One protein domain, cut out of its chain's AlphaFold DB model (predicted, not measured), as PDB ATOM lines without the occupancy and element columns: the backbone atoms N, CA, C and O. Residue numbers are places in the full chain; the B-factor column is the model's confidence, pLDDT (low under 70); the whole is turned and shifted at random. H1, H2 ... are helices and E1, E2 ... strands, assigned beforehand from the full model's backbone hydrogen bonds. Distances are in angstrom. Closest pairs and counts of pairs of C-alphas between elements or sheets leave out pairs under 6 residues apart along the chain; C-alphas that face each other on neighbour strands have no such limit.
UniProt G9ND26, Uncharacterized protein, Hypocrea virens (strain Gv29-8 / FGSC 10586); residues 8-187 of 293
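This is residues 8 to 187 of the 293 residues of an uncharacterized protein of Hypocrea virens (strain Gv29-8 / FGSC 10586) (UniProt G9ND26). What is the main picture? A four-stranded sheet, E5 E4 E3 E6, has the long helix H3 and the short H2 over one face, with H1 beside its strands; the two-stranded hairpin E1 E2 covers part of the other face, a partial sandwich. What makes it up? The printed part has 180 residues, with six named strands and three named helices in the order E1 E2 E3 E4 E5 H1 E6 H2 H3. Both sheets are antiparallel and the class is mixed, with under half of the residues, 79, in named elements. How large is it? It is compact, with a radius of gyration of the C-alphas of 18.0 A, and flat, spanning 52 by 45 by 24 A.

Where are the strands? E1 is residues 8 to 12, from C-alpha 8 at (-16.042, 9.923, -57.382); E2 is 20 to 25 and E3 is 32 to 37. E4, 50 to 60, is 29.9 A long, E5, 70 to 79, is 29.0 A, and E6 is 130 to 132. Where are the helices? H1 is residues 112 to 120, H2 is 147 to 153, and H3, 161 to 182, runs 32.1 A to C-alpha 182 at (-10.819, 9.968, -12.861).

How do the sheets stand? E1 and E2 are a hairpin, with N 9 and O 23 2.9 A apart; their sheet and the other form a sandwich, two sheets face to face, the parts that face each other 9.0 A centre to centre and their best planes 30 degrees apart. How do the other strands pair? E3 E4 E5 form a meander, each strand the antiparallel neighbour of the one before: N 35 and O 55 are 2.8 A apart, N 54 and O 76 2.8 A. E6 is the antiparallel neighbour of E3, with N 34 and O 130 2.9 A apart. Where are the helices? H1, H2 and H3 are on the same face, making two layers, helices on one face of a sheet: H1 is over none of the strands, only just, with 2 C-alphas falling on E3; H2 is over E6, and H3 is over E5, along the strands at 22 degrees on the local plane. H3 touches H2 with residues 164 to 168 alone; the closest C-alphas, of Leu 152 and Val 164, are 5.5 A apart. Every O i to N i+4 pair is within hydrogen-bond range in H2 and H3, and 3 of 5 in H1.

Which links are long? Those from E3 to E4, E5 to H1 and E6 to H2 are long; the printed part has no cut. Where is confidence low? The mean pLDDT of the printed part is 78.2, with 49 residues under 70, among them 106 to 124.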
ATOM      1  N   ASN A   8     -15.823   9.448 -58.741       85.88
ATOM      2  CA  ASN A   8     -16.042   9.923 -57.382       85.88
ATOM      3  C   ASN A   8     -17.526   9.790 -57.041       85.88
ATOM      4  O   ASN A   8     -18.379  10.291 -57.772       85.88
ATOM      5  N   GLU A   9     -17.818   9.164 -55.908       87.19
ATOM      6  CA  GLU A   9     -19.155   9.094 -55.333       87.19
ATOM      7  C   GLU A   9     -19.165   9.860 -54.012       87.19
ATOM      8  O   GLU A   9     -18.381   9.576 -53.102       87.19
ATOM      9  N   THR A  10     -20.043  10.855 -53.922       91.50
ATOM     10  CA  THR A  10     -20.186  11.702 -52.736       91.50
ATOM     11  C   THR A  10     -21.371  11.235 -51.910       91.50
ATOM     12  O   THR A  10     -22.477  11.086 -52.425       91.50
ATOM     13  N   TYR A  11     -21.136  11.063 -50.615       92.44
ATOM     14  CA  TYR A  11     -22.131  10.701 -49.618       92.44
ATOM     15  C   TYR A  11     -22.292  11.841 -48.621       92.44
ATOM     16  O   TYR A  11     -21.310  12.493 -48.264       92.44
ATOM     17  N   THR A  12     -23.520  12.048 -48.151       93.44
ATOM     18  CA  THR A  12     -23.907  13.197 -47.322       93.44
ATOM     19  C   THR A  12     -24.588  12.728 -46.043       93.44
ATOM     20  O   THR A  12     -25.403  11.805 -46.081       93.44
ATOM     21  N   SER A  13     -24.271  13.367 -44.916       92.25
ATOM     22  CA  SER A  13     -24.942  13.114 -43.635       92.25
ATOM     23  C   SER A  13     -26.385  13.630 -43.648       92.25
ATOM     24  O   SER A  13     -26.677  14.721 -44.139       92.25
ATOM     25  N   ALA A  14     -27.291  12.867 -43.040       90.19
ATOM     26  CA  ALA A  14     -28.669  13.275 -42.797       90.19
ATOM     27  C   ALA A  14     -28.781  14.279 -41.633       90.19
ATOM     28  O   ALA A  14     -29.714  15.080 -41.604       90.19
ATOM     29  N   TYR A  15     -27.842  14.262 -40.676       88.12
ATOM     30  CA  TYR A  15     -27.818  15.202 -39.545       88.12
ATOM     31  C   TYR A  15     -27.163  16.550 -39.869       88.12
ATOM     32  O   TYR A  15     -27.417  17.535 -39.164       88.12
ATOM     33  N   ASN A  16     -26.309  16.603 -40.895       88.06
ATOM     34  CA  ASN A  16     -25.831  17.852 -41.477       88.06
ATOM     35  C   ASN A  16     -25.482  17.677 -42.973       88.06
ATOM     36  O   ASN A  16     -24.452  17.070 -43.274       88.06
ATOM     37  N   PRO A  17     -26.255  18.281 -43.897       88.81
ATOM     38  CA  PRO A  17     -25.989  18.222 -45.337       88.81
ATOM     39  C   PRO A  17     -24.635  18.801 -45.785       88.81
ATOM     40  O   PRO A  17     -24.166  18.519 -46.888       88.81
ATOM     41  N   GLU A  18     -23.992  19.625 -44.957       86.00
ATOM     42  CA  GLU A  18     -22.663  20.174 -45.246       86.00
ATOM     43  C   GLU A  18     -21.542  19.151 -45.003       86.00
ATOM     44  O   GLU A  18     -20.446  19.279 -45.554       86.00
ATOM     45  N   ILE A  19     -21.814  18.101 -44.219       87.81
ATOM     46  CA  ILE A  19     -20.862  17.029 -43.945       87.81
ATOM     47  C   ILE A  19     -20.952  15.988 -45.055       87.81
ATOM     48  O   ILE A  19     -21.923  15.235 -45.159       87.81
ATOM     49  N   ASN A  20     -19.891  15.927 -45.856       91.31
ATOM     50  CA  ASN A  20     -19.789  15.048 -47.008       91.31
ATOM     51  C   ASN A  20     -18.500  14.230 -46.961       91.31
ATOM     52  O   ASN A  20     -17.450  14.730 -46.551       91.31
ATOM     53  N   VAL A  21     -18.568  12.986 -47.426       91.62
ATOM     54  CA  VAL A  21     -17.388  12.153 -47.676       91.62
ATOM     55  C   VAL A  21     -17.415  11.648 -49.105       91.62
ATOM     56  O   VAL A  21     -18.473  11.366 -49.662       91.62
ATOM     57  N   VAL A  22     -16.234  11.537 -49.702       90.50
ATOM     58  CA  VAL A  22     -16.077  11.054 -51.073       90.50
ATOM     59  C   VAL A  22     -15.383   9.705 -51.034       90.50
ATOM     60  O   VAL A  22     -14.325   9.569 -50.407       90.50
ATOM     61  N   LEU A  23     -15.982   8.725 -51.702       87.69
ATOM     62  CA  LEU A  23     -15.325   7.480 -52.065       87.69
ATOM     63  C   LEU A  23     -14.937   7.539 -53.536       87.69
ATOM     64  O   LEU A  23     -15.622   8.142 -54.361       87.69
ATOM     65  N   THR A  24     -13.810   6.919 -53.853       84.81
ATOM     66  CA  THR A  24     -13.208   7.011 -55.178       84.81
ATOM     67  C   THR A  24     -13.004   5.617 -55.725       84.81
ATOM     68  O   THR A  24     -12.304   4.813 -55.104       84.81
ATOM     69  N   ARG A  25     -13.533   5.353 -56.918       76.25
ATOM     70  CA  ARG A  25     -13.228   4.168 -57.717       76.25
ATOM     71  C   ARG A  25     -12.213   4.542 -58.800       76.25
ATOM     72  O   ARG A  25     -12.440   5.471 -59.568       76.25
ATOM     73  N   GLY A  26     -11.088   3.831 -58.853       65.81
ATOM     74  CA  GLY A  26      -9.956   4.140 -59.742       65.81
ATOM     75  C   GLY A  26      -8.639   4.187 -58.970       65.81
ATOM     76  O   GLY A  26      -8.617   3.817 -57.804       65.81
ATOM     77  N   ASP A  27      -7.544   4.619 -59.593       62.22
ATOM     78  CA  ASP A  27      -6.265   4.833 -58.903       62.22
ATOM     79  C   ASP A  27      -6.055   6.342 -58.662       62.22
ATOM     80  O   ASP A  27      -5.937   7.083 -59.640       62.22
ATOM     81  N   PRO A  28      -6.039   6.835 -57.406       63.72
ATOM     82  CA  PRO A  28      -6.118   6.082 -56.151       63.72
ATOM     83  C   PRO A  28      -7.548   5.738 -55.702       63.72
ATOM     84  O   PRO A  28      -8.442   6.583 -55.730       63.72
ATOM     85  N   CYS A  29      -7.741   4.519 -55.184       73.50
ATOM     86  CA  CYS A  29      -9.045   4.050 -54.712       73.50
ATOM     87  C   CYS A  29      -9.237   4.365 -53.225       73.50
ATOM     88  O   CYS A  29      -8.452   3.907 -52.391       73.50
ATOM     89  N   THR A  30     -10.295   5.103 -52.886       78.75
ATOM     90  CA  THR A  30     -10.672   5.399 -51.496       78.75
ATOM     91  C   THR A  30     -11.796   4.459 -51.082       78.75
ATOM     92  O   THR A  30     -12.910   4.572 -51.586       78.75
ATOM     93  N   TYR A  31     -11.496   3.547 -50.157       82.31
ATOM     94  CA  TYR A  31     -12.416   2.496 -49.701       82.31
ATOM     95  C   TYR A  31     -13.187   2.869 -48.448       82.31
ATOM     96  O   TYR A  31     -14.254   2.321 -48.183       82.31
ATOM     97  N   VAL A  32     -12.613   3.760 -47.652       88.69
ATOM     98  CA  VAL A  32     -13.229   4.278 -46.445       88.69
ATOM     99  C   VAL A  32     -12.893   5.745 -46.317       88.69
ATOM    100  O   VAL A  32     -11.764   6.164 -46.586       88.69
ATOM    101  N   ASN A  33     -13.878   6.512 -45.881       90.69
ATOM    102  CA  ASN A  33     -13.710   7.908 -45.559       90.69
ATOM    103  C   ASN A  33     -14.647   8.266 -44.405       90.69
ATOM    104  O   ASN A  33     -15.858   8.073 -44.507       90.69
ATOM    105  N   PHE A  34     -14.074   8.743 -43.306       91.62
ATOM    106  CA  PHE A  34     -14.791   9.255 -42.149       91.62
ATOM    107  C   PHE A  34     -14.411  10.708 -41.910       91.62
ATOM    108  O   PHE A  34     -13.275  11.134 -42.133       91.62
ATOM    109  N   THR A  35     -15.382  11.458 -41.417       90.94
ATOM    110  CA  THR A  35     -15.234  12.845 -41.014       90.94
ATOM    111  C   THR A  35     -16.158  13.132 -39.835       90.94
ATOM    112  O   THR A  35     -17.015  12.328 -39.454       90.94
ATOM    113  N   SER A  36     -15.998  14.301 -39.235       88.81
ATOM    114  CA  SER A  36     -16.912  14.782 -38.213       88.81
ATOM    115  C   SER A  36     -17.135  16.273 -38.349       88.81
ATOM    116  O   SER A  36     -16.270  16.997 -38.837       88.81
ATOM    117  N   GLY A  37     -18.273  16.741 -37.860       84.25
ATOM    118  CA  GLY A  37     -18.601  18.150 -37.917       84.25
ATOM    119  C   GLY A  37     -19.733  18.537 -36.991       84.25
ATOM    120  O   GLY A  37     -20.195  17.786 -36.127       84.25
ATOM    121  N   TYR A  38     -20.166  19.771 -37.164       82.31
ATOM    122  CA  TYR A  38     -21.249  20.346 -36.400       82.31
ATOM    123  C   TYR A  38     -22.589  19.728 -36.822       82.31
ATOM    124  O   TYR A  38     -22.795  19.474 -38.005       82.31
ATOM    125  N   PRO A  39     -23.528  19.490 -35.892       84.50
ATOM    126  CA  PRO A  39     -24.919  19.267 -36.271       84.50
ATOM    127  C   PRO A  39     -25.472  20.512 -36.975       84.50
ATOM    128  O   PRO A  39     -25.072  21.628 -36.639       84.50
ATOM    129  N   GLN A  40     -26.411  20.331 -37.905       84.94
ATOM    130  CA  GLN A  40     -26.980  21.444 -38.667       84.94
ATOM    131  C   GLN A  40     -27.533  22.548 -37.747       84.94
ATOM    132  O   GLN A  40     -28.290  22.268 -36.810       84.94
ATOM    133  N   GLY A  41     -27.162  23.803 -38.024       78.25
ATOM    134  CA  GLY A  41     -27.625  24.973 -37.271       78.25
ATOM    135  C   GLY A  41     -26.899  25.203 -35.943       78.25
ATOM    136  O   GLY A  41     -27.335  26.029 -35.145       78.25
ATOM    137  N   CYS A  42     -25.799  24.487 -35.690       77.31
ATOM    138  CA  CYS A  42     -25.024  24.585 -34.452       77.31
ATOM    139  C   CYS A  42     -23.663  25.274 -34.626       77.31
ATOM    140  O   CYS A  42     -22.849  25.252 -33.696       77.31
ATOM    141  N   ASP A  43     -23.389  25.844 -35.798       67.88
ATOM    142  CA  ASP A  43     -22.055  26.287 -36.231       67.88
ATOM    143  C   ASP A  43     -21.537  27.489 -35.435       67.88
ATOM    144  O   ASP A  43     -20.346  27.579 -35.131       67.88
ATOM    145  N   MET A  44     -22.450  28.364 -35.007       59.88
ATOM    146  CA  MET A  44     -22.122  29.635 -34.354       59.88
ATOM    147  C   MET A  44     -22.528  29.707 -32.875       59.88
ATOM    148  O   MET A  44     -21.997  30.540 -32.143       59.88
ATOM    149  N   GLU A  45     -23.389  28.803 -32.394       62.28
ATOM    150  CA  GLU A  45     -23.891  28.820 -31.015       62.28
ATOM    151  C   GLU A  45     -23.843  27.444 -30.326       62.28
ATOM    152  O   GLU A  45     -23.829  26.388 -30.973       62.28
ATOM    153  N   PRO A  46     -23.760  27.420 -28.982       60.44
ATOM    154  CA  PRO A  46     -23.874  26.191 -28.215       60.44
ATOM    155  C   PRO A  46     -25.255  25.552 -28.412       60.44
ATOM    156  O   PRO A  46     -26.242  25.993 -27.834       60.44
ATOM    157  N   CYS A  47     -25.320  24.474 -29.194       72.94
ATOM    158  CA  CYS A  47     -26.554  23.713 -29.343       72.94
ATOM    159  C   CYS A  47     -26.895  22.944 -28.060       72.94
ATOM    160  O   CYS A  47     -26.064  22.150 -27.601       72.94
ATOM    161  N   PRO A  48     -28.109  23.122 -27.507       71.00
ATOM    162  CA  PRO A  48     -28.558  22.368 -26.348       71.00
ATOM    163  C   PRO A  48     -28.587  20.868 -26.664       71.00
ATOM    164  O   PRO A  48     -29.210  20.425 -27.628       71.00
ATOM    165  N   GLY A  49     -27.870  20.083 -25.874       71.00
ATOM    166  CA  GLY A  49     -27.830  18.623 -25.914       71.00
ATOM    167  C   GLY A  49     -27.114  17.991 -27.098       71.00
ATOM    168  O   GLY A  49     -26.912  16.779 -27.074       71.00
ATOM    169  N   LYS A  50     -26.720  18.746 -28.127       81.94
ATOM    170  CA  LYS A  50     -26.046  18.206 -29.319       81.94
ATOM    171  C   LYS A  50     -24.572  18.579 -29.324       81.94
ATOM    172  O   LYS A  50     -24.209  19.710 -29.009       81.94
ATOM    173  N   PHE A  51     -23.728  17.620 -29.689       79.19
ATOM    174  CA  PHE A  51     -22.283  17.759 -29.578       79.19
ATOM    175  C   PHE A  51     -21.583  17.768 -30.941       79.19
ATOM    176  O   PHE A  51     -21.069  18.808 -31.357       79.19
ATOM    177  N   VAL A  52     -21.588  16.640 -31.651       84.69
ATOM    178  CA  VAL A  52     -20.916  16.463 -32.948       84.69
ATOM    179  C   VAL A  52     -21.660  15.408 -33.760       84.69
ATOM    180  O   VAL A  52     -22.251  14.493 -33.191       84.69
ATOM    181  N   VAL A  53     -21.626  15.537 -35.079       88.75
ATOM    182  CA  VAL A  53     -22.010  14.487 -36.024       88.75
ATOM    183  C   VAL A  53     -20.743  13.795 -36.516       88.75
ATOM    184  O   VAL A  53     -19.811  14.462 -36.963       88.75
ATOM    185  N   ILE A  54     -20.695  12.470 -36.426       90.38
ATOM    186  CA  ILE A  54     -19.655  11.644 -37.044       90.38
ATOM    187  C   ILE A  54     -20.293  10.943 -38.227       90.38
ATOM    188  O   ILE A  54     -21.258  10.200 -38.052       90.38
ATOM    189  N   PHE A  55     -19.729  11.158 -39.407       93.12
ATOM    190  CA  PHE A  55     -20.221  10.571 -40.637       93.12
ATOM    191  C   PHE A  55     -19.106   9.806 -41.334       93.12
ATOM    192  O   PHE A  55     -17.965  10.264 -41.390       93.12
ATOM    193  N   GLY A  56     -19.428   8.646 -41.888       92.25
ATOM    194  CA  GLY A  56     -18.483   7.926 -42.721       92.25
ATOM    195  C   GLY A  56     -19.144   6.995 -43.708       92.25
ATOM    196  O   GLY A  56     -20.244   6.496 -43.485       92.25
ATOM    197  N   ALA A  57     -18.427   6.752 -44.794       91.12
ATOM    198  CA  ALA A  57     -18.782   5.796 -45.823       91.12
ATOM    199  C   ALA A  57     -17.636   4.799 -45.980       91.12
ATOM    200  O   ALA A  57     -16.459   5.167 -45.920       91.12
ATOM    201  N   PHE A  58     -17.971   3.528 -46.162       88.69
ATOM    202  CA  PHE A  58     -16.991   2.476 -46.375       88.69
ATOM    203  C   PHE A  58     -17.558   1.338 -47.219       88.69
ATOM    204  O   PHE A  58     -18.761   1.078 -47.230       88.69
ATOM    205  N   VAL A  59     -16.667   0.634 -47.908       83.75
ATOM    206  CA  VAL A  59     -17.014  -0.529 -48.727       83.75
ATOM    207  C   VAL A  59     -16.708  -1.818 -47.967       83.75
ATOM    208  O   VAL A  59     -15.606  -2.013 -47.451       83.75
ATOM    209  N   ASN A  60     -17.697  -2.703 -47.908       76.69
ATOM    210  CA  ASN A  60     -17.617  -4.049 -47.359       76.69
ATOM    211  C   ASN A  60     -17.571  -5.094 -48.495       76.69
ATOM    212  O   ASN A  60     -18.006  -4.801 -49.607       76.69
ATOM    213  N   GLY A  61     -17.062  -6.304 -48.235       61.75
ATOM    214  CA  GLY A  61     -16.894  -7.340 -49.268       61.75
ATOM    215  C   GLY A  61     -15.648  -7.168 -50.147       61.75
ATOM    216  O   GLY A  61     -15.687  -7.454 -51.334       61.75
ATOM    217  N   THR A  62     -14.532  -6.689 -49.585       57.38
ATOM    218  CA  THR A  62     -13.249  -6.542 -50.307       57.38
ATOM    219  C   THR A  62     -12.448  -7.842 -50.435       57.38
ATOM    220  O   THR A  62     -11.305  -7.816 -50.893       57.38
ATOM    221  N   ASP A  63     -13.026  -8.976 -50.029       56.19
ATOM    222  CA  ASP A  63     -12.451 -10.291 -50.293       56.19
ATOM    223  C   ASP A  63     -12.567 -10.580 -51.803       56.19
ATOM    224  O   ASP A  63     -13.679 -10.535 -52.332       56.19
ATOM    225  N   PRO A  64     -11.463 -10.885 -52.510       51.41
ATOM    226  CA  PRO A  64     -11.488 -11.214 -53.936       51.41
ATOM    227  C   PRO A  64     -12.387 -12.410 -54.302       51.41
ATOM    228  O   PRO A  64     -12.680 -12.594 -55.480       51.41
ATOM    229  N   GLN A  65     -12.825 -13.221 -53.331       50.56
ATOM    230  CA  GLN A  65     -13.791 -14.313 -53.519       50.56
ATOM    231  C   GLN A  65     -15.259 -13.846 -53.498       50.56
ATOM    232  O   GLN A  65     -16.155 -14.618 -53.838       50.56
ATOM    233  N   THR A  66     -15.534 -12.608 -53.072       54.22
ATOM    234  CA  THR A  66     -16.897 -12.078 -52.928       54.22
ATOM    235  C   THR A  66     -17.186 -11.111 -54.074       54.22
ATOM    236  O   THR A  66     -16.628 -10.022 -54.131       54.22
ATOM    237  N   GLU A  67     -18.073 -11.487 -54.999       51.59
ATOM    238  CA  GLU A  67     -18.398 -10.658 -56.177       51.59
ATOM    239  C   GLU A  67     -19.208  -9.390 -55.835       51.59
ATOM    240  O   GLU A  67     -19.278  -8.460 -56.640       51.59
ATOM    241  N   ASN A  68     -19.785  -9.314 -54.631       60.94
ATOM    242  CA  ASN A  68     -20.631  -8.202 -54.210       60.94
ATOM    243  C   ASN A  68     -19.894  -7.267 -53.243       60.94
ATOM    244  O   ASN A  68     -19.703  -7.587 -52.068       60.94
ATOM    245  N   LEU A  69     -19.552  -6.077 -53.738       71.62
ATOM    246  CA  LEU A  69     -19.136  -4.943 -52.918       71.62
ATOM    247  C   LEU A  69     -20.383  -4.272 -52.332       71.62
ATOM    248  O   LEU A  69     -21.282  -3.871 -53.073       71.62
ATOM    249  N   TYR A  70     -20.428  -4.119 -51.011       77.94
ATOM    250  CA  TYR A  70     -21.525  -3.440 -50.324       77.94
ATOM    251  C   TYR A  70     -21.061  -2.098 -49.789       77.94
ATOM    252  O   TYR A  70     -20.183  -2.024 -48.928       77.94
ATOM    253  N   LEU A  71     -21.691  -1.034 -50.258       85.62
ATOM    254  CA  LEU A  71     -21.474   0.289 -49.712       85.62
ATOM    255  C   LEU A  71     -22.280   0.466 -48.421       85.62
ATOM    256  O   LEU A  71     -23.480   0.208 -48.383       85.62
ATOM    257  N   ASN A  72     -21.609   0.926 -47.371       89.19
ATOM    258  CA  ASN A  72     -22.208   1.218 -46.081       89.19
ATOM    259  C   ASN A  72     -21.915   2.663 -45.685       89.19
ATOM    260  O   ASN A  72     -20.802   3.157 -45.872       89.19
ATOM    261  N   THR A  73     -22.900   3.313 -45.077       91.56
ATOM    262  CA  THR A  73     -22.753   4.632 -44.459       91.56
ATOM    263  C   THR A  73     -23.132   4.552 -42.989       91.56
ATOM    264  O   THR A  73     -24.085   3.864 -42.628       91.56
ATOM    265  N   VAL A  74     -22.406   5.274 -42.145       92.56
ATOM    266  CA  VAL A  74     -22.694   5.422 -40.717       92.56
ATOM    267  C   VAL A  74     -22.825   6.904 -40.425       92.56
ATOM    268  O   VAL A  74     -21.936   7.682 -40.765       92.56
ATOM    269  N   ASP A  75     -23.933   7.278 -39.794       92.81
ATOM    270  CA  ASP A  75     -24.252   8.658 -39.450       92.81
ATOM    271  C   ASP A  75     -24.674   8.731 -37.979       92.81
ATOM    272  O   ASP A  75     -25.772   8.324 -37.597       92.81
ATOM    273  N   CYS A  76     -23.755   9.187 -37.131       90.62
ATOM    274  CA  CYS A  76     -23.877   9.149 -35.679       90.62
ATOM    275  C   CYS A  76     -23.961  10.567 -35.112       90.62
ATOM    276  O   CYS A  76     -23.003  11.336 -35.199       90.62
ATOM    277  N   LEU A  77     -25.066  10.895 -34.440       89.44
ATOM    278  CA  LEU A  77     -25.194  12.127 -33.664       89.44
ATOM    279  C   LEU A  77     -24.764  11.890 -32.211       89.44
ATOM    280  O   LEU A  77     -25.437  11.184 -31.458       89.44
ATOM    281  N   LEU A  78     -23.683  12.539 -31.787       85.56
ATOM    282  CA  LEU A  78     -23.287  12.570 -30.385       85.56
ATOM    283  C   LEU A  78     -24.016  13.676 -29.636       85.56
ATOM    284  O   LEU A  78     -24.130  14.820 -30.088       85.56
ATOM    285  N   THR A  79     -24.455  13.329 -28.437       85.12
ATOM    286  CA  THR A  79     -25.251  14.180 -27.564       85.12
ATOM    287  C   THR A  79     -24.678  14.135 -26.152       85.12
ATOM    288  O   THR A  79     -24.126  13.122 -25.721       85.12
ATOM    289  N   TYR A  80     -24.780  15.237 -25.412       80.19
ATOM    290  CA  TYR A  80     -24.352  15.284 -24.012       80.19
ATOM    291  C   TYR A  80     -25.563  15.184 -23.091       80.19
ATOM    292  O   TYR A  80     -26.640  15.696 -23.392       80.19
ATOM    293  N   GLY A  81     -25.386  14.511 -21.962       80.00
ATOM    294  CA  GLY A  81     -26.484  14.150 -21.085       80.00
ATOM    295  C   GLY A  81     -26.001  13.509 -19.798       80.00
ATOM    296  O   GLY A  81     -24.799  13.455 -19.533       80.00
ATOM    297  N   SER A  82     -26.959  13.014 -19.032       81.00
ATOM    298  CA  SER A  82     -26.731  12.220 -17.832       81.00
ATOM    299  C   SER A  82     -26.965  10.749 -18.148       81.00
ATOM    300  O   SER A  82     -27.794  10.407 -18.991       81.00
ATOM    301  N   LEU A  83     -26.228   9.865 -17.486       84.62
ATOM    302  CA  LEU A  83     -26.419   8.422 -17.578       84.62
ATOM    303  C   LEU A  83     -26.061   7.779 -16.245       84.62
ATOM    304  O   LEU A  83     -25.276   8.331 -15.476       84.62
ATOM    305  N   ASN A  84     -26.618   6.599 -15.999       86.25
ATOM    306  CA  ASN A  84     -26.403   5.864 -14.771       86.25
ATOM    307  C   ASN A  84     -25.274   4.861 -14.987       86.25
ATOM    308  O   ASN A  84     -25.254   4.111 -15.969       86.25
ATOM    309  N   ILE A  85     -24.342   4.843 -14.041       83.94
ATOM    310  CA  ILE A  85     -23.255   3.872 -13.977       83.94
ATOM    311  C   ILE A  85     -23.499   3.020 -12.743       83.94
ATOM    312  O   ILE A  85     -23.696   3.541 -11.648       83.94
ATOM    313  N   THR A  86     -23.478   1.707 -12.923       84.81
ATOM    314  CA  THR A  86     -23.567   0.745 -11.825       84.81
ATOM    315  C   THR A  86     -22.225   0.065 -11.648       84.81
ATOM    316  O   THR A  86     -21.662  -0.449 -12.616       84.81
ATOM    317  N   GLN A  87     -21.730   0.028 -10.416       79.69
ATOM    318  CA  GLN A  87     -20.540  -0.721 -10.047       79.69
ATOM    319  C   GLN A  87     -20.862  -1.582  -8.830       79.69
ATOM    320  O   GLN A  87     -21.200  -1.069  -7.768       79.69
ATOM    321  N   ASP A  88     -20.755  -2.892  -9.007       78.88
ATOM    322  CA  ASP A  88     -20.714  -3.848  -7.904       78.88
ATOM    323  C   ASP A  88     -19.248  -3.960  -7.458       78.88
ATOM    324  O   ASP A  88     -18.363  -3.984  -8.311       78.88
ATOM    325  N   GLY A  89     -18.961  -4.012  -6.156       68.19
ATOM    326  CA  GLY A  89     -17.595  -3.970  -5.608       68.19
ATOM    327  C   GLY A  89     -16.653  -5.068  -6.130       68.19
ATOM    328  O   GLY A  89     -15.441  -4.973  -5.958       68.19
ATOM    329  N   THR A  90     -17.196  -6.087  -6.797       75.94
ATOM    330  CA  THR A  90     -16.451  -7.187  -7.430       75.94
ATOM    331  C   THR A  90     -16.337  -7.082  -8.957       75.94
ATOM    332  O   THR A  90     -15.603  -7.861  -9.566       75.94
ATOM    333  N   LYS A  91     -17.046  -6.147  -9.605       78.81
ATOM    334  CA  LYS A  91     -17.140  -6.025 -11.069       78.81
ATOM    335  C   LYS A  91     -16.719  -4.639 -11.551       78.81
ATOM    336  O   LYS A  91     -16.807  -3.642 -10.838       78.81
ATOM    337  N   ALA A  92     -16.269  -4.575 -12.803       80.81
ATOM    338  CA  ALA A  92     -16.011  -3.302 -13.465       80.81
ATOM    339  C   ALA A  92     -17.303  -2.461 -13.540       80.81
ATOM    340  O   ALA A  92     -18.389  -3.037 -13.657       80.81
ATOM    341  N   PRO A  93     -17.209  -1.120 -13.487       81.50
ATOM    342  CA  PRO A  93     -18.365  -0.256 -13.670       81.50
ATOM    343  C   PRO A  93     -18.962  -0.458 -15.067       81.50
ATOM    344  O   PRO A  93     -18.242  -0.510 -16.066       81.50
ATOM    345  N   VAL A  94     -20.287  -0.555 -15.133       84.69
ATOM    346  CA  VAL A  94     -21.041  -0.752 -16.374       84.69
ATOM    347  C   VAL A  94     -22.054   0.373 -16.532       84.69
ATOM    348  O   VAL A  94     -22.704   0.787 -15.572       84.69
ATOM    349  N   ILE A  95     -22.189   0.873 -17.759       86.12
ATOM    350  CA  ILE A  95     -23.224   1.842 -18.126       86.12
ATOM    351  C   ILE A  95     -24.563   1.113 -18.251       86.12
ATOM    352  O   ILE A  95     -24.672   0.119 -18.974       86.12
ATOM    353  N   VAL A  96     -25.598   1.630 -17.592       85.62
ATOM    354  CA  VAL A  96     -26.957   1.096 -17.720       85.62
ATOM    355  C   VAL A  96     -27.527   1.515 -19.073       85.62
ATOM    356  O   VAL A  96     -27.814   2.685 -19.327       85.62
ATOM    357  N   SER A  97     -27.682   0.548 -19.977       77.88
ATOM    358  CA  SER A  97     -28.229   0.804 -21.312       77.88
ATOM    359  C   SER A  97     -29.658   1.349 -21.205       77.88
ATOM    360  O   SER A  97     -30.502   0.753 -20.543       77.88
ATOM    361  N   GLY A  98     -29.923   2.495 -21.836       83.38
ATOM    362  CA  GLY A  98     -31.237   3.152 -21.819       83.38
ATOM    363  C   GLY A  98     -31.465   4.158 -20.686       83.38
ATOM    364  O   GLY A  98     -32.446   4.891 -20.733       83.38
ATOM    365  N   SER A  99     -30.553   4.287 -19.715       85.94
ATOM    366  CA  SER A  99     -30.653   5.339 -18.688       85.94
ATOM    367  C   SER A  99     -30.217   6.722 -19.190       85.94
ATOM    368  O   SER A  99     -30.135   7.662 -18.405       85.94
ATOM    369  N   TYR A 100     -29.801   6.824 -20.453       87.50
ATOM    370  CA  TYR A 100     -29.276   8.059 -21.014       87.50
ATOM    371  C   TYR A 100     -30.384   9.105 -21.127       87.50
ATOM    372  O   TYR A 100     -31.410   8.877 -21.766       87.50
ATOM    373  N   GLN A 101     -30.146  10.271 -20.540       86.38
ATOM    374  CA  GLN A 101     -31.023  11.426 -20.624       86.38
ATOM    375  C   GLN A 101     -30.241  12.586 -21.217       86.38
ATOM    376  O   GLN A 101     -29.328  13.127 -20.592       86.38
ATOM    377  N   GLN A 102     -30.601  12.967 -22.440       85.25
ATOM    378  CA  GLN A 102     -29.986  14.101 -23.111       85.25
ATOM    379  C   GLN A 102     -30.218  15.382 -22.304       85.25
ATOM    380  O   GLN A 102     -31.335  15.684 -21.887       85.25
ATOM    381  N   ASN A 103     -29.164  16.168 -22.124       79.56
ATOM    382  CA  ASN A 103     -29.271  17.460 -21.471       79.56
ATOM    383  C   ASN A 103     -29.752  18.500 -22.487       79.56
ATOM    384  O   ASN A 103     -28.983  18.967 -23.317       79.56
ATOM    385  N   THR A 104     -31.016  18.895 -22.402       78.38
ATOM    386  CA  THR A 104     -31.630  19.888 -23.297       78.38
ATOM    387  C   THR A 104     -31.430  21.333 -22.839       78.38
ATOM    388  O   THR A 104     -31.941  22.254 -23.474       78.38
ATOM    389  N   SER A 105     -30.685  21.569 -21.754       71.12
ATOM    390  CA  SER A 105     -30.405  22.930 -21.301       71.12
ATOM    391  C   SER A 105     -29.421  23.639 -22.238       71.12
ATOM    392  O   SER A 105     -28.452  23.058 -22.737       71.12
ATOM    393  N   SER A 106     -29.657  24.936 -22.454       64.19
ATOM    394  CA  SER A 106     -28.787  25.818 -23.248       64.19
ATOM    395  C   SER A 106     -27.426  26.071 -22.596       64.19
ATOM    396  O   SER A 106     -26.503  26.578 -23.235       64.19
ATOM    397  N   ARG A 107     -27.271  25.705 -21.319       63.53
ATOM    398  CA  ARG A 107     -26.036  25.904 -20.571       63.53
ATOM    399  C   ARG A 107     -25.090  24.734 -20.815       63.53
ATOM    400  O   ARG A 107     -25.246  23.656 -20.247       63.53
ATOM    401  N   GLN A 108     -24.075  24.965 -21.643       61.34
ATOM    402  CA  GLN A 108     -23.003  23.991 -21.825       61.34
ATOM    403  C   GLN A 108     -22.159  23.866 -20.545       61.34
ATOM    404  O   GLN A 108     -21.723  24.881 -19.994       61.34
ATOM    405  N   PRO A 109     -21.882  22.638 -20.075       63.03
ATOM    406  CA  PRO A 109     -20.907  22.412 -19.019       63.03
ATOM    407  C   PRO A 109     -19.521  22.902 -19.463       63.03
ATOM    408  O   PRO A 109     -19.010  22.483 -20.501       63.03
ATOM    409  N   SER A 110     -18.886  23.757 -18.654       61.94
ATOM    410  CA  SER A 110     -17.536  24.298 -18.906       61.94
ATOM    411  C   SER A 110     -16.481  23.231 -19.288       61.94
ATOM    412  O   SER A 110     -15.709  23.463 -20.223       61.94
ATOM    413  N   PRO A 111     -16.476  22.020 -18.682       63.00
ATOM    414  CA  PRO A 111     -15.530  20.957 -19.038       63.00
ATOM    415  C   PRO A 111     -15.667  20.401 -20.466       63.00
ATOM    416  O   PRO A 111     -14.757  19.725 -20.938       63.00
ATOM    417  N   ILE A 112     -16.777  20.662 -21.168       65.06
ATOM    418  CA  ILE A 112     -17.017  20.142 -22.527       65.06
ATOM    419  C   ILE A 112     -16.312  20.994 -23.593       65.06
ATOM    420  O   ILE A 112     -16.029  20.499 -24.683       65.06
ATOM    421  N   VAL A 113     -15.960  22.250 -23.292       64.88
ATOM    422  CA  VAL A 113     -15.359  23.180 -24.266       64.88
ATOM    423  C   VAL A 113     -14.056  22.646 -24.892       64.88
ATOM    424  O   VAL A 113     -13.941  22.712 -26.117       64.88
ATOM    425  N   PRO A 114     -13.095  22.067 -24.144       64.69
ATOM    426  CA  PRO A 114     -11.878  21.507 -24.738       64.69
ATOM    427  C   PRO A 114     -12.150  20.291 -25.627       64.69
ATOM    428  O   PRO A 114     -11.590  20.190 -26.715       64.69
ATOM    429  N   ILE A 115     -13.050  19.394 -25.206       67.56
ATOM    430  CA  ILE A 115     -13.429  18.205 -25.986       67.56
ATOM    431  C   ILE A 115     -14.110  18.641 -27.283       67.56
ATOM    432  O   ILE A 115     -13.835  18.102 -28.349       67.56
ATOM    433  N   ARG A 116     -14.953  19.674 -27.208       66.38
ATOM    434  CA  ARG A 116     -15.628  20.266 -28.359       66.38
ATOM    435  C   ARG A 116     -14.636  20.670 -29.447       66.38
ATOM    436  O   ARG A 116     -14.871  20.361 -30.607       66.38
ATOM    437  N   ARG A 117     -13.519  21.311 -29.084       63.41
ATOM    438  CA  ARG A 117     -12.499  21.759 -30.048       63.41
ATOM    439  C   ARG A 117     -11.904  20.620 -30.870       63.41
ATOM    440  O   ARG A 117     -11.717  20.802 -32.067       63.41
ATOM    441  N   ILE A 118     -11.690  19.455 -30.254       69.81
ATOM    442  CA  ILE A 118     -11.105  18.267 -30.904       69.81
ATOM    443  C   ILE A 118     -11.947  17.811 -32.102       69.81
ATOM    444  O   ILE A 118     -11.398  17.381 -33.108       69.81
ATOM    445  N   TYR A 119     -13.271  17.934 -32.005       69.00
ATOM    446  CA  TYR A 119     -14.198  17.440 -33.022       69.00
ATOM    447  C   TYR A 119     -14.749  18.527 -33.960       69.00
ATOM    448  O   TYR A 119     -15.323  18.194 -34.995       69.00
ATOM    449  N   ARG A 120     -14.625  19.811 -33.586       64.12
ATOM    450  CA  ARG A 120     -15.255  20.950 -34.283       64.12
ATOM    451  C   ARG A 120     -14.274  21.911 -34.957       64.12
ATOM    452  O   ARG A 120     -14.549  22.336 -36.068       64.12
ATOM    453  N   GLU A 121     -13.188  22.322 -34.293       60.16
ATOM    454  CA  GLU A 121     -12.398  23.476 -34.778       60.16
ATOM    455  C   GLU A 121     -11.679  23.201 -36.097       60.16
ATOM    456  O   GLU A 121     -11.362  24.135 -36.820       60.16
ATOM    457  N   ASN A 122     -11.395  21.935 -36.378       65.94
ATOM    458  CA  ASN A 122     -10.713  21.452 -37.565       65.94
ATOM    459  C   ASN A 122     -11.144  19.993 -37.712       65.94
ATOM    460  O   ASN A 122     -10.725  19.163 -36.901       65.94
ATOM    461  N   ALA A 123     -12.038  19.687 -38.659       65.94
ATOM    462  CA  ALA A 123     -12.522  18.318 -38.863       65.94
ATOM    463  C   ALA A 123     -11.341  17.350 -39.044       65.94
ATOM    464  O   ALA A 123     -11.348  16.273 -38.468       65.94
ATOM    465  N   ASP A 124     -10.276  17.806 -39.704       67.94
ATOM    466  CA  ASP A 124      -8.982  17.147 -39.896       67.94
ATOM    467  C   ASP A 124      -8.229  16.769 -38.610       67.94
ATOM    468  O   ASP A 124      -7.364  15.896 -38.640       67.94
ATOM    469  N   LYS A 125      -8.558  17.385 -37.468       71.75
ATOM    470  CA  LYS A 125      -7.976  17.059 -36.153       71.75
ATOM    471  C   LYS A 125      -8.825  16.088 -35.341       71.75
ATOM    472  O   LYS A 125      -8.393  15.649 -34.273       71.75
ATOM    473  N   SER A 126     -10.018  15.757 -35.826       80.88
ATOM    474  CA  SER A 126     -10.866  14.758 -35.195       80.88
ATOM    475  C   SER A 126     -10.213  13.382 -35.297       80.88
ATOM    476  O   SER A 126      -9.715  13.021 -36.362       80.88
ATOM    477  N   PRO A 127     -10.273  12.548 -34.245       82.06
ATOM    478  CA  PRO A 127      -9.817  11.165 -34.349       82.06
ATOM    479  C   PRO A 127     -10.624  10.371 -35.388       82.06
ATOM    480  O   PRO A 127     -10.120   9.392 -35.930       82.06
ATOM    481  N   TYR A 128     -11.854  10.806 -35.690       87.56
ATOM    482  CA  TYR A 128     -12.711  10.218 -36.720       87.56
ATOM    483  C   TYR A 128     -12.453  10.780 -38.117       87.56
ATOM    484  O   TYR A 128     -13.150  10.391 -39.042       87.56
ATOM    485  N   TYR A 129     -11.473  11.663 -38.304       89.00
ATOM    486  CA  TYR A 129     -11.073  12.089 -39.635       89.00
ATOM    487  C   TYR A 129      -9.976  11.181 -40.163       89.00
ATOM    488  O   TYR A 129      -8.804  11.293 -39.804       89.00
ATOM    489  N   PHE A 130     -10.371  10.245 -41.013       88.69
ATOM    490  CA  PHE A 130      -9.425   9.402 -41.719       88.69
ATOM    491  C   PHE A 130     -10.035   8.916 -43.024       88.69
ATOM    492  O   PHE A 130     -11.223   8.610 -43.117       88.69
ATOM    493  N   ASN A 131      -9.179   8.782 -44.024       87.56
ATOM    494  CA  ASN A 131      -9.482   8.027 -45.219       87.56
ATOM    495  C   ASN A 131      -8.501   6.866 -45.326       87.56
ATOM    496  O   ASN A 131      -7.405   6.890 -44.759       87.56
ATOM    497  N   ALA A 132      -8.916   5.818 -46.020       83.12
ATOM    498  CA  ALA A 132      -8.024   4.715 -46.286       83.12
ATOM    499  C   ALA A 132      -8.295   4.064 -47.632       83.12
ATOM    500  O   ALA A 132      -9.431   3.955 -48.106       83.12
ATOM    501  N   LYS A 133      -7.198   3.620 -48.231       79.12
ATOM    502  CA  LYS A 133      -7.169   2.814 -49.436       79.12
ATOM    503  C   LYS A 133      -7.017   1.373 -48.996       79.12
ATOM    504  O   LYS A 133      -6.095   1.072 -48.252       79.12
ATOM    505  N   SER A 134      -7.896   0.505 -49.469       68.12
ATOM    506  CA  SER A 134      -7.829  -0.929 -49.220       68.12
ATOM    507  C   SER A 134      -7.688  -1.641 -50.563       68.12
ATOM    508  O   SER A 134      -8.675  -2.013 -51.186       68.12
ATOM    509  N   ILE A 135      -6.461  -1.845 -51.024       63.22
ATOM    510  CA  ILE A 135      -6.205  -2.649 -52.224       63.22
ATOM    511  C   ILE A 135      -6.151  -4.133 -51.809       63.22
ATOM    512  O   ILE A 135      -5.889  -4.452 -50.646       63.22
ATOM    513  N   ALA A 136      -6.447  -5.052 -52.733       53.84
ATOM    514  CA  ALA A 136      -6.201  -6.478 -52.535       53.84
ATOM    515  C   ALA A 136      -4.680  -6.714 -52.427       53.84
ATOM    516  O   ALA A 136      -3.987  -6.830 -53.434       53.84
ATOM    517  N   GLY A 137      -4.155  -6.697 -51.199       53.31
ATOM    518  CA  GLY A 137      -2.735  -6.873 -50.886       53.31
ATOM    519  C   GLY A 137      -2.289  -6.016 -49.698       53.31
ATOM    520  O   GLY A 137      -2.451  -4.797 -49.704       53.31
ATOM    521  N   ASP A 138      -1.691  -6.653 -48.690       57.62
ATOM    522  CA  ASP A 138      -1.364  -6.035 -47.392       57.62
ATOM    523  C   ASP A 138      -0.330  -4.897 -47.469       57.62
ATOM    524  O   ASP A 138      -0.268  -4.048 -46.584       57.62
ATOM    525  N   THR A 139       0.484  -4.836 -48.524       59.22
ATOM    526  CA  THR A 139       1.621  -3.902 -48.623       59.22
ATOM    527  C   THR A 139       1.250  -2.483 -49.064       59.22
ATOM    528  O   THR A 139       2.088  -1.588 -48.975       59.22
ATOM    529  N   SER A 140       0.018  -2.255 -49.526       64.81
ATOM    530  CA  SER A 140      -0.467  -0.935 -49.978       64.81
ATOM    531  C   SER A 140      -1.750  -0.477 -49.278       64.81
ATOM    532  O   SER A 140      -2.308   0.569 -49.620       64.81
ATOM    533  N   ASP A 141      -2.215  -1.245 -48.287       73.75
ATOM    534  CA  ASP A 141      -3.409  -0.935 -47.508       73.75
ATOM    535  C   ASP A 141      -3.099   0.123 -46.446       73.75
ATOM    536  O   ASP A 141      -2.335  -0.103 -45.507       73.75
ATOM    537  N   THR A 142      -3.705   1.299 -46.585       80.38
ATOM    538  CA  THR A 142      -3.512   2.396 -45.634       80.38
ATOM    539  C   THR A 142      -4.521   2.360 -44.489       80.38
ATOM    540  O   THR A 142      -4.455   3.222 -43.615       80.38
ATOM    541  N   LEU A 143      -5.447   1.391 -44.452       78.25
ATOM    542  CA  LEU A 143      -6.398   1.221 -43.346       78.25
ATOM    543  C   LEU A 143      -5.676   1.033 -42.011       78.25
ATOM    544  O   LEU A 143      -6.067   1.621 -41.002       78.25
ATOM    545  N   TYR A 144      -4.578   0.279 -42.029       75.75
ATOM    546  CA  TYR A 144      -3.776  -0.016 -40.846       75.75
ATOM    547  C   TYR A 144      -2.959   1.178 -40.337       75.75
ATOM    548  O   TYR A 144      -2.472   1.145 -39.210       75.75
ATOM    549  N   ASN A 145      -2.867   2.264 -41.114       81.81
ATOM    550  CA  ASN A 145      -2.234   3.503 -40.657       81.81
ATOM    551  C   ASN A 145      -3.107   4.240 -39.630       81.81
ATOM    552  O   ASN A 145      -2.590   5.003 -38.817       81.81
ATOM    553  N   SER A 146      -4.425   4.009 -39.646       83.25
ATOM    554  CA  SER A 146      -5.350   4.542 -38.647       83.25
ATOM    555  C   SER A 146      -5.693   3.461 -37.626       83.25
ATOM    556  O   SER A 146      -6.410   2.501 -37.922       83.25
ATOM    557  N   ALA A 147      -5.227   3.639 -36.387       84.69
ATOM    558  CA  ALA A 147      -5.579   2.750 -35.280       84.69
ATOM    559  C   ALA A 147      -7.100   2.709 -35.053       84.69
ATOM    560  O   ALA A 147      -7.671   1.639 -34.833       84.69
ATOM    561  N   LEU A 148      -7.769   3.864 -35.168       86.69
ATOM    562  CA  LEU A 148      -9.222   3.948 -35.055       86.69
ATOM    563  C   LEU A 148      -9.916   3.286 -36.247       86.69
ATOM    564  O   LEU A 148     -10.842   2.508 -36.044       86.69
ATOM    565  N   GLY A 149      -9.448   3.528 -37.474       84.38
ATOM    566  CA  GLY A 149      -9.991   2.878 -38.670       84.38
ATOM    567  C   GLY A 149      -9.902   1.354 -38.590       84.38
ATOM    568  O   GLY A 149     -10.874   0.655 -38.870       84.38
ATOM    569  N   THR A 150      -8.776   0.842 -38.089       85.06
ATOM    570  CA  THR A 150      -8.584  -0.589 -37.829       85.06
ATOM    571  C   THR A 150      -9.556  -1.109 -36.771       85.06
ATOM    572  O   THR A 150     -10.168  -2.157 -36.961       85.06
ATOM    573  N   LEU A 151      -9.737  -0.388 -35.661       88.44
ATOM    574  CA  LEU A 151     -10.661  -0.784 -34.596       88.44
ATOM    575  C   LEU A 151     -12.118  -0.808 -35.079       88.44
ATOM    576  O   LEU A 151     -12.872  -1.711 -34.718       88.44
ATOM    577  N   LEU A 152     -12.508   0.169 -35.896       88.38
ATOM    578  CA  LEU A 152     -13.870   0.299 -36.401       88.38
ATOM    579  C   LEU A 152     -14.201  -0.754 -37.457       88.38
ATOM    580  O   LEU A 152     -15.312  -1.275 -37.438       88.38
ATOM    581  N   LEU A 153     -13.259  -1.103 -38.337       85.75
ATOM    582  CA  LEU A 153     -13.528  -1.909 -39.534       85.75
ATOM    583  C   LEU A 153     -13.002  -3.354 -39.480       85.75
ATOM    584  O   LEU A 153     -13.121  -4.076 -40.467       85.75
ATOM    585  N   LYS A 154     -12.430  -3.810 -38.359       81.00
ATOM    586  CA  LYS A 154     -11.937  -5.192 -38.212       81.00
ATOM    587  C   LYS A 154     -13.043  -6.161 -37.759       81.00
ATOM    588  O   LYS A 154     -13.656  -5.898 -36.732       81.00
ATOM    589  N   PRO A 155     -13.236  -7.335 -38.394       71.19
ATOM    590  CA  PRO A 155     -12.525  -7.840 -39.567       71.19
ATOM    591  C   PRO A 155     -12.941  -7.118 -40.857       71.19
ATOM    592  O   PRO A 155     -14.126  -6.869 -41.104       71.19
ATOM    593  N   LYS A 156     -11.925  -6.788 -41.665       66.75
ATOM    594  CA  LYS A 156     -12.055  -6.193 -42.998       66.75
ATOM    595  C   LYS A 156     -12.925  -7.108 -43.874       66.75
ATOM    596  O   LYS A 156     -12.899  -8.317 -43.687       66.75
ATOM    597  N   ALA A 157     -13.703  -6.540 -44.796       62.81
ATOM    598  CA  ALA A 157     -14.611  -7.264 -45.700       62.81
ATOM    599  C   ALA A 157     -15.824  -7.983 -45.070       62.81
ATOM    600  O   ALA A 157     -16.659  -8.483 -45.823       62.81
ATOM    601  N   ALA A 158     -15.989  -7.963 -43.740       72.56
ATOM    602  CA  ALA A 158     -17.172  -8.515 -43.069       72.56
ATOM    603  C   ALA A 158     -17.872  -7.547 -42.092       72.56
ATOM    604  O   ALA A 158     -18.820  -7.946 -41.418       72.56
ATOM    605  N   SER A 159     -17.431  -6.288 -41.995       82.12
ATOM    606  CA  SER A 159     -18.012  -5.329 -41.043       82.12
ATOM    607  C   SER A 159     -19.290  -4.694 -41.604       82.12
ATOM    608  O   SER A 159     -19.250  -4.064 -42.658       82.12
ATOM    609  N   SER A 160     -20.419  -4.832 -40.902       85.62
ATOM    610  CA  SER A 160     -21.677  -4.147 -41.252       85.62
ATOM    611  C   SER A 160     -21.740  -2.724 -40.680       85.62
ATOM    612  O   SER A 160     -21.035  -2.409 -39.717       85.62
ATOM    613  N   ALA A 161     -22.611  -1.867 -41.229       86.62
ATOM    614  CA  ALA A 161     -22.861  -0.526 -40.686       86.62
ATOM    615  C   ALA A 161     -23.226  -0.564 -39.187       86.62
ATOM    616  O   ALA A 161     -22.656   0.187 -38.396       86.62
ATOM    617  N   ASP A 162     -24.086  -1.505 -38.786       87.88
ATOM    618  CA  ASP A 162     -24.509  -1.674 -37.391       87.88
ATOM    619  C   ASP A 162     -23.343  -2.039 -36.468       87.88
ATOM    620  O   ASP A 162     -23.212  -1.494 -35.372       87.88
ATOM    621  N   GLN A 163     -22.449  -2.926 -36.914       90.19
ATOM    622  CA  GLN A 163     -21.270  -3.303 -36.132       90.19
ATOM    623  C   GLN A 163     -20.313  -2.124 -35.956       90.19
ATOM    624  O   GLN A 163     -19.753  -1.940 -34.874       90.19
ATOM    625  N   VAL A 164     -20.125  -1.314 -36.999       89.75
ATOM    626  CA  VAL A 164     -19.298  -0.106 -36.924       89.75
ATOM    627  C   VAL A 164     -19.917   0.905 -35.957       89.75
ATOM    628  O   VAL A 164     -19.214   1.406 -35.078       89.75
ATOM    629  N   ALA A 165     -21.228   1.142 -36.044       89.56
ATOM    630  CA  ALA A 165     -21.948   2.017 -35.121       89.56
ATOM    631  C   ALA A 165     -21.846   1.524 -33.666       89.56
ATOM    632  O   ALA A 165     -21.550   2.303 -32.757       89.56
ATOM    633  N   GLN A 166     -21.987   0.216 -33.435       90.06
ATOM    634  CA  GLN A 166     -21.832  -0.383 -32.110       90.06
ATOM    635  C   GLN A 166     -20.401  -0.232 -31.568       90.06
ATOM    636  O   GLN A 166     -20.203   0.057 -30.388       90.06
ATOM    637  N   ARG A 167     -19.376  -0.381 -32.416       91.12
ATOM    638  CA  ARG A 167     -17.974  -0.155 -32.026       91.12
ATOM    639  C   ARG A 167     -17.718   1.304 -31.666       91.12
ATOM    640  O   ARG A 167     -17.083   1.557 -30.645       91.12
ATOM    641  N   MET A 168     -18.254   2.248 -32.441       90.19
ATOM    642  CA  MET A 168     -18.212   3.671 -32.091       90.19
ATOM    643  C   MET A 168     -18.843   3.915 -30.717       90.19
ATOM    644  O   MET A 168     -18.222   4.541 -29.857       90.19
ATOM    645  N   GLN A 169     -20.030   3.358 -30.470       87.62
ATOM    646  CA  GLN A 169     -20.701   3.467 -29.176       87.62
ATOM    647  C   GLN A 169     -19.844   2.901 -28.032       87.62
ATOM    648  O   GLN A 169     -19.697   3.546 -26.996       87.62
ATOM    649  N   ASN A 170     -19.223   1.736 -28.221       88.75
ATOM    650  CA  ASN A 170     -18.355   1.120 -27.215       88.75
ATOM    651  C   ASN A 170     -17.116   1.970 -26.895       88.75
ATOM    652  O   ASN A 170     -16.705   2.047 -25.733       88.75
ATOM    653  N   ILE A 171     -16.540   2.643 -27.895       88.00
ATOM    654  CA  ILE A 171     -15.419   3.575 -27.702       88.00
ATOM    655  C   ILE A 171     -15.858   4.753 -26.828       88.00
ATOM    656  O   ILE A 171     -15.174   5.084 -25.857       88.00
ATOM    657  N   PHE A 172     -17.023   5.344 -27.112       84.69
ATOM    658  CA  PHE A 172     -17.570   6.427 -26.292       84.69
ATOM    659  C   PHE A 172     -17.905   5.976 -24.872       84.69
ATOM    660  O   PHE A 172     -17.526   6.650 -23.917       84.69
ATOM    661  N   ASN A 173     -18.530   4.810 -24.716       85.50
ATOM    662  CA  ASN A 173     -18.825   4.219 -23.412       85.50
ATOM    663  C   ASN A 173     -17.553   4.035 -22.574       85.50
ATOM    664  O   ASN A 173     -17.514   4.417 -21.405       85.50
ATOM    665  N   THR A 174     -16.489   3.513 -23.185       85.81
ATOM    666  CA  THR A 174     -15.198   3.318 -22.512       85.81
ATOM    667  C   THR A 174     -14.581   4.653 -22.097       85.81
ATOM    668  O   THR A 174     -14.146   4.801 -20.957       85.81
ATOM    669  N   ALA A 175     -14.584   5.650 -22.986       82.25
ATOM    670  CA  ALA A 175     -14.075   6.983 -22.672       82.25
ATOM    671  C   ALA A 175     -14.848   7.637 -21.512       82.25
ATOM    672  O   ALA A 175     -14.232   8.214 -20.612       82.25
ATOM    673  N   THR A 176     -16.176   7.494 -21.488       79.12
ATOM    674  CA  THR A 176     -17.025   7.981 -20.394       79.12
ATOM    675  C   THR A 176     -16.707   7.285 -19.072       79.12
ATOM    676  O   THR A 176     -16.550   7.960 -18.057       79.12
ATOM    677  N   LEU A 177     -16.553   5.957 -19.065       82.06
ATOM    678  CA  LEU A 177     -16.190   5.211 -17.855       82.06
ATOM    679  C   LEU A 177     -14.817   5.636 -17.314       82.06
ATOM    680  O   LEU A 177     -14.668   5.849 -16.114       82.06
ATOM    681  N   VAL A 178     -13.824   5.828 -18.186       81.88
ATOM    682  CA  VAL A 178     -12.496   6.321 -17.782       81.88
ATOM    683  C   VAL A 178     -12.581   7.731 -17.196       81.88
ATOM    684  O   VAL A 178     -11.919   8.023 -16.199       81.88
ATOM    685  N   ALA A 179     -13.396   8.611 -17.783       74.69
ATOM    686  CA  ALA A 179     -13.620   9.951 -17.251       74.69
ATOM    687  C   ALA A 179     -14.281   9.910 -15.863       74.69
ATOM    688  O   ALA A 179     -13.824  10.606 -14.957       74.69
ATOM    689  N   PHE A 180     -15.287   9.049 -15.679       74.94
ATOM    690  CA  PHE A 180     -15.931   8.820 -14.385       74.94
ATOM    691  C   PHE A 180     -14.927   8.350 -13.326       74.94
ATOM    692  O   PHE A 180     -14.846   8.948 -12.258       74.94
ATOM    693  N   VAL A 181     -14.092   7.353 -13.639       75.81
ATOM    694  CA  VAL A 181     -13.075   6.837 -12.703       75.81
ATOM    695  C   VAL A 181     -12.072   7.920 -12.286       75.81
ATOM    696  O   VAL A 181     -11.619   7.934 -11.145       75.81
ATOM    697  N   ARG A 182     -11.733   8.857 -13.179       74.69
ATOM    698  CA  ARG A 182     -10.819   9.968 -12.861       74.69
ATOM    699  C   ARG A 182     -11.439  11.027 -11.949       74.69
ATOM    700  O   ARG A 182     -10.697  11.750 -11.291       74.69
ATOM    701  N   SER A 183     -12.763  11.164 -11.935       69.62
ATOM    702  CA  SER A 183     -13.452  12.183 -11.141       69.62
ATOM    703  C   SER A 183     -14.838  11.707 -10.680       69.62
ATOM    704  O   SER A 183     -15.858  12.243 -11.115       69.62
ATOM    705  N   PRO A 184     -14.906  10.716  -9.770       66.06
ATOM    706  CA  PRO A 184     -16.184  10.175  -9.309       66.06
ATOM    707  C   PRO A 184     -17.004  11.213  -8.528       66.06
ATOM    708  O   PRO A 184     -18.226  11.192  -8.577       66.06
ATOM    709  N   GLY A 185     -16.342  12.171  -7.866       59.62
ATOM    710  CA  GLY A 185     -16.999  13.256  -7.124       59.62
ATOM    711  C   GLY A 185     -17.680  14.321  -7.993       59.62
ATOM    712  O   GLY A 185     -18.336  15.203  -7.449       59.62
ATOM    713  N   ALA A 186     -17.528  14.267  -9.321       59.75
ATOM    714  CA  ALA A 186     -18.277  15.114 -10.251       59.75
ATOM    715  C   ALA A 186     -19.642  14.511 -10.644       59.75
ATOM    716  O   ALA A 186     -20.422  15.173 -11.328       59.75
ATOM    717  N   ALA A 187     -19.916  13.266 -10.240       62.12
ATOM    718  CA  ALA A 187     -21.181  12.581 -10.470       62.12
ATOM    719  C   ALA A 187     -22.056  12.605  -9.207       62.12
ATOM    720  O   ALA A 187     -21.548  12.658  -8.089       62.12
TER     721      ALA A 187